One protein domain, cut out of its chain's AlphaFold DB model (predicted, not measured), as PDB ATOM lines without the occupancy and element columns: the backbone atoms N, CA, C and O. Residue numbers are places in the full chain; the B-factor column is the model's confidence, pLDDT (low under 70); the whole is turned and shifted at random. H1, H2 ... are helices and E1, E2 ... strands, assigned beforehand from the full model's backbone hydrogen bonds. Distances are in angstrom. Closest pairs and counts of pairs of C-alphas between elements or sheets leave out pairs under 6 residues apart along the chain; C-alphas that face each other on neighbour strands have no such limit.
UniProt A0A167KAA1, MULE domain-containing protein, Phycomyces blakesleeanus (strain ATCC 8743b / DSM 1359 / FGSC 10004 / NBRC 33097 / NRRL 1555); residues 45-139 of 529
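What this domain is: This is residues 45 to 139 of the 529 residues of the protein "MULE domain-containing protein" of Phycomyces blakesleeanus (strain ATCC 8743b / DSM 1359 / FGSC 10004 / NBRC 33097 / NRRL 1555) (UniProt A0A167KAA1). A narrow hairpin of two strands, E1 and E2, reaches out far from a cluster of three helices, with a long link and the short helix H1 between them. In the cluster H2 and H3 fold back on each other, and H4 packs on both at a steep tilt. The printed part has 95 residues, with two named strands followed by four named helices; the sheet, order E1 - E2, is antiparallel, and the class is mixed, helices and strands. The whole is only just extended, close to loose, with a radius of gyration of the C-alphas of 18.7 A and spans of 57 by 33 by 26 A.

How they stand to each other: Start at E1, residues 45 to 50, which forms an antiparallel hairpin with E2, residues 53 to 61; look for N 46 and O 60, 2.8 A apart, within hydrogen-bond range. E2 bends by 59 degrees at residue 56. Next comes H1, residues 73 to 76, which touches no helix. H2, residues 83 to 94, touches H3, residues 99 to 111, in a helical hairpin at a shallow tilt of 32 degrees, opposite ways; the closest C-alphas, of Ile 89 and Thr 102, are 6.2 A apart. H4, residues 122 to 138, touches H2 with residues 125 to 132 alone, at a steep tilt of 54 degrees, the same way; its closest C-alphas are those of Leu 93 and Met 129, 6.5 A. Residues 99 to 103 alone of H3 touch H4, with Cys 99 and Tyr 126 the closest C-alphas at 6.6 A. Every O i to N i+4 pair is within hydrogen-bond range in H2 and H3, and 12 of 13 in H4; H1 is too short for one.

Where its parts are: Find C-alpha 45 at (197.937, 185.485, 193.326), where E1 begins its 16.1 A; E2 measures 20.6 A. H1 is 5.1 A, H2 16.3 A and H3 18.3 A long. H4 runs 22.0 A to C-alpha 138 at (224.946, 213.810, 168.312).

The domain as a whole: The two C-alphas farthest apart, of Asn 52 and Val 138, are 59.8 A apart. The printed part has no cut. The link from E2 to H1 is long, and residues 64 to 69 stand free. The mean pLDDT of the printed part is 70.1, and residues 60 to 80 are among those under 70.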
ATOM      1  N   ILE A  45     199.029 184.591 193.718       65.88
ATOM      2  CA  ILE A  45     197.937 185.485 193.326       65.88
ATOM      3  C   ILE A  45     196.648 184.666 193.306       65.88
ATOM      4  O   ILE A  45     196.522 183.700 192.556       65.88
ATOM      5  N   PHE A  46     195.676 185.075 194.112       70.44
ATOM      6  CA  PHE A  46     194.316 184.561 194.073       70.44
ATOM      7  C   PHE A  46     193.432 185.560 193.345       70.44
ATOM      8  O   PHE A  46     193.360 186.730 193.715       70.44
ATOM      9  N   ILE A  47     192.719 185.082 192.338       74.94
ATOM     10  CA  ILE A  47     191.703 185.861 191.641       74.94
ATOM     11  C   ILE A  47     190.356 185.260 192.029       74.94
ATOM     12  O   ILE A  47     190.069 184.106 191.716       74.94
ATOM     13  N   LYS A  48     189.546 186.023 192.762       77.06
ATOM     14  CA  LYS A  48     188.178 185.650 193.129       77.06
ATOM     15  C   LYS A  48     187.213 186.501 192.319       77.06
ATOM     16  O   LYS A  48     187.125 187.704 192.531       77.06
ATOM     17  N   GLN A  49     186.476 185.878 191.414       79.25
ATOM     18  CA  GLN A  49     185.371 186.519 190.709       79.25
ATOM     19  C   GLN A  49     184.061 186.123 191.385       79.25
ATOM     20  O   GLN A  49     183.832 184.944 191.665       79.25
ATOM     21  N   TYR A  50     183.208 187.101 191.681       81.88
ATOM     22  CA  TYR A  50     181.914 186.817 192.292       81.88
ATOM     23  C   TYR A  50     180.926 186.357 191.222       81.88
ATOM     24  O   TYR A  50     180.647 187.084 190.276       81.88
ATOM     25  N   VAL A  51     180.336 185.172 191.400       80.12
ATOM     26  CA  VAL A  51     179.349 184.610 190.456       80.12
ATOM     27  C   VAL A  51     178.156 185.555 190.251       80.12
ATOM     28  O   VAL A  51     177.657 185.697 189.141       80.12
ATOM     29  N   ASN A  52     177.743 186.254 191.311       84.62
ATOM     30  CA  ASN A  52     176.590 187.159 191.288       84.62
ATOM     31  C   ASN A  52     176.929 188.568 190.770       84.62
ATOM     32  O   ASN A  52     176.027 189.385 190.604       84.62
ATOM     33  N   ASN A  53     178.212 188.875 190.565       81.25
ATOM     34  CA  ASN A  53     178.667 190.139 189.999       81.25
ATOM     35  C   ASN A  53     179.970 189.898 189.216       81.25
ATOM     36  O   ASN A  53     181.059 190.148 189.739       81.25
ATOM     37  N   PRO A  54     179.866 189.361 187.986       79.56
ATOM     38  CA  PRO A  54     181.028 188.937 187.212       79.56
ATOM     39  C   PRO A  54     181.928 190.106 186.790       79.56
ATOM     40  O   PRO A  54     183.085 189.872 186.448       79.56
ATOM     41  N   GLU A  55     181.449 191.350 186.851       80.88
ATOM     42  CA  GLU A  55     182.272 192.539 186.598       80.88
ATOM     43  C   GLU A  55     183.204 192.879 187.770       80.88
ATOM     44  O   GLU A  55     184.170 193.623 187.601       80.88
ATOM     45  N   VAL A  56     182.965 192.309 188.955       68.12
ATOM     46  CA  VAL A  56     183.798 192.530 190.138       68.12
ATOM     47  C   VAL A  56     184.729 191.342 190.350       68.12
ATOM     48  O   VAL A  56     184.325 190.241 190.739       68.12
ATOM     49  N   VAL A  57     186.016 191.603 190.145       73.06
ATOM     50  CA  VAL A  57     187.105 190.663 190.399       73.06
ATOM     51  C   VAL A  57     187.920 191.160 191.588       73.06
ATOM     52  O   VAL A  57     188.452 192.267 191.578       73.06
ATOM     53  N   LEU A  58     188.030 190.331 192.621       66.94
ATOM     54  CA  LEU A  58     188.872 190.577 193.781       66.94
ATOM     55  C   LEU A  58     190.218 189.877 193.575       66.94
ATOM     56  O   LEU A  58     190.293 188.648 193.523       66.94
ATOM     57  N   ILE A  59     191.286 190.661 193.471       71.00
ATOM     58  CA  ILE A  59     192.652 190.141 193.397       71.00
ATOM     59  C   ILE A  59     193.232 190.167 194.811       71.00
ATOM     60  O   ILE A  59     193.391 191.229 195.411       71.00
ATOM     61  N   CYS A  60     193.535 188.995 195.358       56.59
ATOM     62  CA  CYS A  60     194.190 188.845 196.652       56.59
ATOM     63  C   CYS A  60     195.590 188.270 196.446       56.59
ATOM     64  O   CYS A  60     195.737 187.148 195.971       56.59
ATOM     65  N   MET A  61     196.622 189.003 196.851       62.75
ATOM     66  CA  MET A  61     197.978 188.466 196.974       62.75
ATOM     67  C   MET A  61     198.217 188.008 198.410       62.75
ATOM     68  O   MET A  61     197.907 188.733 199.356       62.75
ATOM     69  N   THR A  62     198.786 186.818 198.596       60.19
ATOM     70  CA  THR A  62     199.319 186.445 199.911       60.19
ATOM     71  C   THR A  62     200.651 187.148 200.129       60.19
ATOM     72  O   THR A  62     201.609 186.881 199.405       60.19
ATOM     73  N   ASN A  63     200.724 188.000 201.156       54.31
ATOM     74  CA  ASN A  63     201.933 188.711 201.592       54.31
ATOM     75  C   ASN A  63     202.940 187.775 202.287       54.31
ATOM     76  O   ASN A  63     203.456 188.089 203.358       54.31
ATOM     77  N   GLY A  64     203.233 186.615 201.702       54.25
ATOM     78  CA  GLY A  64     204.272 185.693 202.166       54.25
ATOM     79  C   GLY A  64     205.684 186.225 201.907       54.25
ATOM     80  O   GLY A  64     206.568 185.473 201.513       54.25
ATOM     81  N   HIS A  65     205.911 187.525 202.081       57.00
ATOM     82  CA  HIS A  65     207.220 188.145 201.952       57.00
ATOM     83  C   HIS A  65     207.934 188.033 203.302       57.00
ATOM     84  O   HIS A  65     208.044 188.987 204.060       57.00
ATOM     85  N   THR A  66     208.393 186.833 203.652       57.47
ATOM     86  CA  THR A  66     209.153 186.612 204.899       57.47
ATOM     87  C   THR A  66     210.539 187.256 204.854       57.47
ATOM     88  O   THR A  66     211.101 187.602 205.889       57.47
ATOM     89  N   ASN A  67     211.074 187.450 203.645       59.34
ATOM     90  CA  ASN A  67     212.442 187.912 203.410       59.34
ATOM     91  C   ASN A  67     212.530 189.391 203.001       59.34
ATOM     92  O   ASN A  67     213.636 189.894 202.784       59.34
ATOM     93  N   HIS A  68     211.394 190.084 202.862       61.22
ATOM     94  CA  HIS A  68     211.362 191.517 202.588       61.22
ATOM     95  C   HIS A  68     210.047 192.187 202.985       61.22
ATOM     96  O   HIS A  68     209.030 191.533 203.172       61.22
ATOM     97  N   VAL A  69     210.072 193.516 203.075       59.97
ATOM     98  CA  VAL A  69     208.882 194.336 203.310       59.97
ATOM     99  C   VAL A  69     208.599 195.121 202.028       59.97
ATOM    100  O   VAL A  69     209.330 196.081 201.759       59.97
ATOM    101  N   PRO A  70     207.559 194.753 201.251       55.47
ATOM    102  CA  PRO A  70     207.151 195.513 200.076       55.47
ATOM    103  C   PRO A  70     206.947 196.989 200.426       55.47
ATOM    104  O   PRO A  70     206.273 197.322 201.399       55.47
ATOM    105  N   GLY A  71     207.566 197.883 199.653       55.06
ATOM    106  CA  GLY A  71     207.511 199.328 199.903       55.06
ATOM    107  C   GLY A  71     208.596 199.870 200.842       55.06
ATOM    108  O   GLY A  71     208.618 201.071 201.115       55.06
ATOM    109  N   ASN A  72     209.540 199.043 201.303       64.81
ATOM    110  CA  ASN A  72     210.740 199.540 201.975       64.81
ATOM    111  C   ASN A  72     211.564 200.425 201.016       64.81
ATOM    112  O   ASN A  72     211.822 200.063 199.867       64.81
ATOM    113  N   THR A  73     212.040 201.572 201.507       58.16
ATOM    114  CA  THR A  73     212.868 202.545 200.773       58.16
ATOM    115  C   THR A  73     214.082 201.919 200.077       58.16
ATOM    116  O   THR A  73     214.506 202.401 199.026       58.16
ATOM    117  N   SER A  74     214.658 200.853 200.640       58.62
ATOM    118  CA  SER A  74     215.781 200.125 200.032       58.62
ATOM    119  C   SER A  74     215.387 199.315 198.788       58.62
ATOM    120  O   SER A  74     216.203 199.182 197.881       58.62
ATOM    121  N   GLU A  75     214.141 198.846 198.699       61.62
ATOM    122  CA  GLU A  75     213.617 198.059 197.570       61.62
ATOM    123  C   GLU A  75     213.020 198.946 196.488       61.62
ATOM    124  O   GLU A  75     213.237 198.722 195.302       61.62
ATOM    125  N   ILE A  76     212.375 200.045 196.882       61.22
ATOM    126  CA  ILE A  76     211.898 201.061 195.938       61.22
ATOM    127  C   ILE A  76     213.058 201.587 195.070       61.22
ATOM    128  O   ILE A  76     212.868 201.899 193.897       61.22
ATOM    129  N   ARG A  77     214.291 201.644 195.601       61.56
ATOM    130  CA  ARG A  77     215.481 202.089 194.852       61.56
ATOM    131  C   ARG A  77     215.888 201.158 193.706       61.56
ATOM    132  O   ARG A  77     216.502 201.662 192.762       61.56
ATOM    133  N   THR A  78     215.568 199.863 193.764       60.12
ATOM    134  CA  THR A  78     215.958 198.871 192.741       60.12
ATOM    135  C   THR A  78     214.934 198.731 191.613       60.12
ATOM    136  O   THR A  78     215.271 198.200 190.553       60.12
ATOM    137  N   LEU A  79     213.718 199.259 191.792       67.00
ATOM    138  CA  LEU A  79     212.678 199.260 190.764       67.00
ATOM    139  C   LEU A  79     213.116 200.033 189.496       67.00
ATOM    140  O   LEU A  79     213.960 200.936 189.551       67.00
ATOM    141  N   PRO A  80     212.581 199.702 188.309       67.62
ATOM    142  CA  PRO A  80     212.704 200.574 187.143       67.62
ATOM    143  C   PRO A  80     211.978 201.910 187.383       67.62
ATOM    144  O   PRO A  80     211.091 202.006 188.230       67.62
ATOM    145  N   LEU A  81     212.369 202.962 186.653       76.31
ATOM    146  CA  LEU A  81     211.552 204.178 186.624       76.31
ATOM    147  C   LEU A  81     210.221 203.890 185.917       76.31
ATOM    148  O   LEU A  81     210.241 203.165 184.920       76.31
ATOM    149  N   PRO A  82     209.112 204.500 186.367       80.81
ATOM    150  CA  PRO A  82     207.859 204.487 185.620       80.81
ATOM    151  C   PRO A  82     208.049 205.024 184.196       80.81
ATOM    152  O   PRO A  82     208.812 205.975 183.984       80.81
ATOM    153  N   SER A  83     207.342 204.444 183.227       81.12
ATOM    154  CA  SER A  83     207.331 204.885 181.824       81.12
ATOM    155  C   SER A  83     206.935 206.351 181.689       81.12
ATOM    156  O   SER A  83     207.531 207.091 180.907       81.12
ATOM    157  N   GLU A  84     205.980 206.791 182.500       83.69
ATOM    158  CA  GLU A  84     205.462 208.156 182.533       83.69
ATOM    159  C   GLU A  84     206.545 209.123 183.019       83.69
ATOM    160  O   GLU A  84     206.763 210.167 182.411       83.69
ATOM    161  N   ALA A  85     207.291 208.747 184.066       81.19
ATOM    162  CA  ALA A  85     208.396 209.550 184.584       81.19
ATOM    163  C   ALA A  85     209.526 209.672 183.554       81.19
ATOM    164  O   ALA A  85     210.081 210.754 183.375       81.19
ATOM    165  N   ILE A  86     209.845 208.579 182.851       83.62
ATOM    166  CA  ILE A  86     210.817 208.588 181.751       83.62
ATOM    167  C   ILE A  86     210.365 209.551 180.651       83.62
ATOM    168  O   ILE A  86     211.158 210.384 180.224       83.62
ATOM    169  N   LYS A  87     209.097 209.477 180.236       86.25
ATOM    170  CA  LYS A  87     208.552 210.325 179.174       86.25
ATOM    171  C   LYS A  87     208.604 211.812 179.539       86.25
ATOM    172  O   LYS A  87     209.090 212.603 178.744       86.25
ATOM    173  N   ILE A  88     208.206 212.180 180.759       85.44
ATOM    174  CA  ILE A  88     208.280 213.574 181.239       85.44
ATOM    175  C   ILE A  88     209.731 214.070 181.247       85.44
ATOM    176  O   ILE A  88     209.999 215.188 180.810       85.44
ATOM    177  N   ILE A  89     210.672 213.244 181.726       83.94
ATOM    178  CA  ILE A  89     212.102 213.575 181.711       83.94
ATOM    179  C   ILE A  89     212.565 213.831 180.271       83.94
ATOM    180  O   ILE A  89     213.166 214.867 180.001       83.94
ATOM    181  N   GLU A  90     212.287 212.911 179.349       84.75
ATOM    182  CA  GLU A  90     212.749 213.000 177.960       84.75
ATOM    183  C   GLU A  90     212.116 214.189 177.214       84.75
ATOM    184  O   GLU A  90     212.837 214.917 176.534       84.75
ATOM    185  N   ASP A  91     210.819 214.455 177.393       85.44
ATOM    186  CA  ASP A  91     210.118 215.581 176.759       85.44
ATOM    187  C   ASP A  91     210.649 216.940 177.251       85.44
ATOM    188  O   ASP A  91     210.883 217.849 176.453       85.44
ATOM    189  N   GLN A  92     210.916 217.080 178.554       82.62
ATOM    190  CA  GLN A  92     211.484 218.316 179.109       82.62
ATOM    191  C   GLN A  92     212.922 218.558 178.652       82.62
ATOM    192  O   GLN A  92     213.297 219.696 178.371       82.62
ATOM    193  N   LEU A  93     213.729 217.499 178.570       77.44
ATOM    194  CA  LEU A  93     215.107 217.597 178.092       77.44
ATOM    195  C   LEU A  93     215.153 217.939 176.598       77.44
ATOM    196  O   LEU A  93     215.920 218.812 176.207       77.44
ATOM    197  N   LYS A  94     214.273 217.345 175.778       75.81
ATOM    198  CA  LYS A  94     214.088 217.731 174.365       75.81
ATOM    199  C   LYS A  94     213.645 219.186 174.205       75.81
ATOM    200  O   LYS A  94     214.028 219.835 173.239       75.81
ATOM    201  N   GLY A  95     212.873 219.703 175.159       75.75
ATOM    202  CA  GLY A  95     212.478 221.110 175.234       75.75
ATOM    203  C   GLY A  95     213.566 222.069 175.741       75.75
ATOM    204  O   GLY A  95     213.270 223.246 175.926       75.75
ATOM    205  N   GLY A  96     214.795 221.600 175.997       66.75
ATOM    206  CA  GLY A  96     215.927 222.435 176.425       66.75
ATOM    207  C   GLY A  96     216.021 222.692 177.936       66.75
ATOM    208  O   GLY A  96     216.772 223.567 178.370       66.75
ATOM    209  N   SER A  97     215.274 221.958 178.767       69.94
ATOM    210  CA  SER A  97     215.368 222.084 180.227       69.94
ATOM    211  C   SER A  97     216.690 221.520 180.764       69.94
ATOM    212  O   SER A  97     217.171 220.477 180.326       69.94
ATOM    213  N   THR A  98     217.270 222.170 181.779       62.81
ATOM    214  CA  THR A  98     218.481 221.670 182.452       62.81
ATOM    215  C   THR A  98     218.180 220.431 183.299       62.81
ATOM    216  O   THR A  98     217.088 220.296 183.852       62.81
ATOM    217  N   CYS A  99     219.178 219.565 183.514       59.38
ATOM    218  CA  CYS A  99     219.080 218.396 184.407       59.38
ATOM    219  C   CYS A  99     218.445 218.725 185.768       59.38
ATOM    220  O   CYS A  99     217.601 217.991 186.286       59.38
ATOM    221  N   ARG A 100     218.852 219.858 186.353       61.59
ATOM    222  CA  ARG A 100     218.355 220.334 187.645       61.59
ATOM    223  C   ARG A 100     216.881 220.728 187.572       61.59
ATOM    224  O   ARG A 100     216.113 220.318 188.441       61.59
ATOM    225  N   ASN A 101     216.489 221.486 186.551       72.56
ATOM    226  CA  ASN A 101     215.110 221.944 186.381       72.56
ATOM    227  C   ASN A 101     214.175 220.776 186.066       72.56
ATOM    228  O   ASN A 101     213.126 220.651 186.699       72.56
ATOM    229  N   THR A 102     214.612 219.862 185.198       75.38
ATOM    230  CA  THR A 102     213.894 218.623 184.885       75.38
ATOM    231  C   THR A 102     213.694 217.781 186.141       75.38
ATOM    232  O   THR A 102     212.581 217.351 186.435       75.38
ATOM    233  N   ARG A 103     214.735 217.615 186.968       69.94
ATOM    234  CA  ARG A 103     214.623 216.897 188.247       69.94
ATOM    235  C   ARG A 103     213.607 217.519 189.188       69.94
ATOM    236  O   ARG A 103     212.792 216.798 189.754       69.94
ATOM    237  N   ILE A 104     213.662 218.833 189.372       74.25
ATOM    238  CA  ILE A 104     212.739 219.536 190.267       74.25
ATOM    239  C   ILE A 104     211.302 219.406 189.752       74.25
ATOM    240  O   ILE A 104     210.405 219.109 190.538       74.25
ATOM    241  N   SER A 105     211.081 219.580 188.448       82.44
ATOM    242  CA  SER A 105     209.752 219.458 187.848       82.44
ATOM    243  C   SER A 105     209.185 218.046 187.981       82.44
ATOM    244  O   SER A 105     208.030 217.883 188.363       82.44
ATOM    245  N   VAL A 106     209.983 217.025 187.675       79.75
ATOM    246  CA  VAL A 106     209.544 215.627 187.722       79.75
ATOM    247  C   VAL A 106     209.262 215.195 189.161       79.75
ATOM    248  O   VAL A 106     208.272 214.518 189.411       79.75
ATOM    249  N   LEU A 107     210.078 215.626 190.131       75.75
ATOM    250  CA  LEU A 107     209.827 215.335 191.545       75.75
ATOM    251  C   LEU A 107     208.518 215.955 192.045       75.75
ATOM    252  O   LEU A 107     207.793 215.275 192.765       75.75
ATOM    253  N   LYS A 108     208.196 217.188 191.625       80.06
ATOM    254  CA  LYS A 108     206.912 217.833 191.947       80.06
ATOM    255  C   LYS A 108     205.723 217.066 191.370       80.06
ATOM    256  O   LYS A 108     204.749 216.852 192.071       80.06
ATOM    257  N   GLN A 109     205.821 216.609 190.122       77.50
ATOM    258  CA  GLN A 109     204.735 215.860 189.479       77.50
ATOM    259  C   GLN A 109     204.550 214.463 190.091       77.50
ATOM    260  O   GLN A 109     203.426 214.008 190.256       77.50
ATOM    261  N   ILE A 110     205.635 213.788 190.482       73.62
ATOM    262  CA  ILE A 110     205.571 212.442 191.081       73.62
ATOM    263  C   ILE A 110     205.061 212.473 192.531       73.62
ATOM    264  O   ILE A 110     204.557 211.463 193.016       73.62
ATOM    265  N   GLU A 111     205.159 213.603 193.242       71.31
ATOM    266  CA  GLU A 111     204.537 213.743 194.570       71.31
ATOM    267  C   GLU A 111     203.018 213.530 194.534       71.31
ATOM    268  O   GLU A 111     202.455 213.018 195.501       71.31
ATOM    269  N   GLU A 112     202.377 213.808 193.398       72.38
ATOM    270  CA  GLU A 112     200.940 213.611 193.184       72.38
ATOM    271  C   GLU A 112     200.566 212.145 192.896       72.38
ATOM    272  O   GLU A 112     199.391 211.788 192.926       72.38
ATOM    273  N   TRP A 113     201.544 211.266 192.636       69.75
ATOM    274  CA  TRP A 113     201.304 209.883 192.191       69.75
ATOM    275  C   TRP A 113     201.188 208.864 193.342       69.75
ATOM    276  O   TRP A 113     200.912 207.690 193.101       69.75
ATOM    277  N   GLY A 114     201.372 209.294 194.595       65.81
ATOM    278  CA  GLY A 114     201.182 208.464 195.791       65.81
ATOM    279  C   GLY A 114     202.435 207.735 196.310       65.81
ATOM    280  O   GLY A 114     203.570 207.992 195.904       65.81
ATOM    281  N   VAL A 115     202.234 206.841 197.286       63.00
ATOM    282  CA  VAL A 115     203.295 206.090 197.992       63.00
ATOM    283  C   VAL A 115     203.656 204.793 197.256       63.00
ATOM    284  O   VAL A 115     202.787 204.124 196.714       63.00
ATOM    285  N   GLY A 116     204.940 204.411 197.270       63.97
ATOM    286  CA  GLY A 116     205.429 203.151 196.677       63.97
ATOM    287  C   GLY A 116     206.071 203.273 195.288       63.97
ATOM    288  O   GLY A 116     206.547 202.276 194.751       63.97
ATOM    289  N   ILE A 117     206.146 204.480 194.720       67.88
ATOM    290  CA  ILE A 117     206.776 204.742 193.416       67.88
ATOM    291  C   ILE A 117     208.249 205.133 193.590       67.88
ATOM    292  O   ILE A 117     208.606 205.943 194.453       67.88
ATOM    293  N   ARG A 118     209.128 204.593 192.734       71.81
ATOM    294  CA  ARG A 118     210.536 205.009 192.678       71.81
ATOM    295  C   ARG A 118     210.648 206.429 192.137       71.81
ATOM    296  O   ARG A 118     210.460 206.667 190.947       71.81
ATOM    297  N   LYS A 119     211.033 207.360 193.011       76.94
ATOM    298  CA  LYS A 119     211.389 208.725 192.614       76.94
ATOM    299  C   LYS A 119     212.715 208.720 191.834       76.94
ATOM    300  O   LYS A 119     213.659 208.059 192.278       76.94
ATOM    301  N   PRO A 120     212.819 209.455 190.711       72.00
ATOM    302  CA  PRO A 120     214.058 209.561 189.959       72.00
ATOM    303  C   PRO A 120     215.116 210.292 190.775       72.00
ATOM    304  O   PRO A 120     214.870 211.351 191.363       72.00
ATOM    305  N   ASN A 121     216.309 209.713 190.817       69.00
ATOM    306  CA  ASN A 121     217.468 210.380 191.383       69.00
ATOM    307  C   ASN A 121     218.204 211.184 190.293       69.00
ATOM    308  O   ASN A 121     217.826 211.183 189.123       69.00
ATOM    309  N   TYR A 122     219.244 211.915 190.697       59.12
ATOM    310  CA  TYR A 122     220.043 212.705 189.759       59.12
ATOM    311  C   TYR A 122     220.658 211.842 188.651       59.12
ATOM    312  O   TYR A 122     220.619 212.231 187.491       59.12
ATOM    313  N   GLU A 123     221.159 210.659 188.997       61.12
ATOM    314  CA  GLU A 123     221.820 209.742 188.070       61.12
ATOM    315  C   GLU A 123     220.852 209.175 187.022       61.12
ATOM    316  O   GLU A 123     221.201 209.046 185.853       61.12
ATOM    317  N   ASP A 124     219.602 208.890 187.397       71.81
ATOM    318  CA  ASP A 124     218.574 208.459 186.447       71.81
ATOM    319  C   ASP A 124     218.307 209.543 185.391       71.81
ATOM    320  O   ASP A 124     218.182 209.247 184.204       71.81
ATOM    321  N   ILE A 125     218.239 210.803 185.825       68.94
ATOM    322  CA  ILE A 125     217.975 211.951 184.950       68.94
ATOM    323  C   ILE A 125     219.199 212.255 184.101       68.94
ATOM    324  O   ILE A 125     219.059 212.473 182.905       68.94
ATOM    325  N   TYR A 126     220.392 212.202 184.687       60.06
ATOM    326  CA  TYR A 126     221.652 212.386 183.980       60.06
ATOM    327  C   TYR A 126     221.851 211.327 182.889       60.06
ATOM    328  O   TYR A 126     222.205 211.666 181.764       60.06
ATOM    329  N   ASN A 127     221.544 210.059 183.167       67.50
ATOM    330  CA  ASN A 127     221.635 208.992 182.166       67.50
ATOM    331  C   ASN A 127     220.570 209.121 181.071       67.50
ATOM    332  O   ASN A 127     220.855 208.848 179.907       67.50
ATOM    333  N   ARG A 128     219.355 209.570 181.410       76.69
ATOM    334  CA  ARG A 128     218.318 209.873 180.410       76.69
ATOM    335  C   ARG A 128     218.692 211.066 179.549       76.69
ATOM    336  O   ARG A 128     218.550 210.993 178.340       76.69
ATOM    337  N   MET A 129     219.226 212.112 180.160       69.25
ATOM    338  CA  MET A 129     219.776 213.271 179.475       69.25
ATOM    339  C   MET A 129     220.887 212.871 178.520       69.25
ATOM    340  O   MET A 129     220.824 213.233 177.354       69.25
ATOM    341  N   ARG A 130     221.845 212.066 178.979       65.38
ATOM    342  CA  ARG A 130     222.903 211.542 178.118       65.38
ATOM    343  C   ARG A 130     222.322 210.771 176.937       65.38
ATOM    344  O   ARG A 130     222.688 211.050 175.808       65.38
ATOM    345  N   LYS A 131     221.353 209.882 177.182       70.62
ATOM    346  CA  LYS A 131     220.681 209.126 176.120       70.62
ATOM    347  C   LYS A 131     219.958 210.038 175.120       70.62
ATOM    348  O   LYS A 131     220.089 209.838 173.921       70.62
ATOM    349  N   VAL A 132     219.223 211.040 175.601       67.88
ATOM    350  CA  VAL A 132     218.507 212.008 174.756       67.88
ATOM    351  C   VAL A 132     219.486 212.854 173.941       67.88
ATOM    352  O   VAL A 132     219.265 213.031 172.750       67.88
ATOM    353  N   TYR A 133     220.587 213.329 174.524       65.75
ATOM    354  CA  TYR A 133     221.602 214.072 173.773       65.75
ATOM    355  C   TYR A 133     222.327 213.176 172.759       65.75
ATOM    356  O   TYR A 133     222.405 213.513 171.581       65.75
ATOM    357  N   GLU A 134     222.766 211.981 173.156       63.56
ATOM    358  CA  GLU A 134     223.380 211.016 172.237       63.56
ATOM    359  C   GLU A 134     222.476 210.690 171.037       63.56
ATOM    360  O   GLU A 134     222.968 210.562 169.918       63.56
ATOM    361  N   GLU A 135     221.168 210.544 171.251       65.31
ATOM    362  CA  GLU A 135     220.210 210.128 170.221       65.31
ATOM    363  C   GLU A 135     219.693 211.290 169.355       65.31
ATOM    364  O   GLU A 135     219.460 211.083 168.169       65.31
ATOM    365  N   TYR A 136     219.544 212.505 169.900       62.12
ATOM    366  CA  TYR A 136     218.921 213.634 169.187       62.12
ATOM    367  C   TYR A 136     219.884 214.757 168.783       62.12
ATOM    368  O   TYR A 136     219.575 215.495 167.847       62.12
ATOM    369  N   THR A 137     221.023 214.927 169.462       62.25
ATOM    370  CA  THR A 137     221.948 216.048 169.195       62.25
ATOM    371  C   THR A 137     223.303 215.621 168.651       62.25
ATOM    372  O   THR A 137     224.030 216.470 168.145       62.25
ATOM    373  N   VAL A 138     223.640 214.332 168.738       67.19
ATOM    374  CA  VAL A 138     224.946 213.810 168.312       67.19
ATOM    375  C   VAL A 138     224.845 212.890 167.100       67.19
ATOM    376  O   VAL A 138     225.579 213.074 166.130       67.19
ATOM    377  N   LYS A 139     223.963 211.885 167.161       77.75
ATOM    378  CA  LYS A 139     223.827 210.858 166.121       77.75
ATOM    379  C   LYS A 139     222.862 211.323 165.037       77.75
ATOM    380  O   LYS A 139     221.679 210.996 165.064       77.75
TER     381      LYS A 139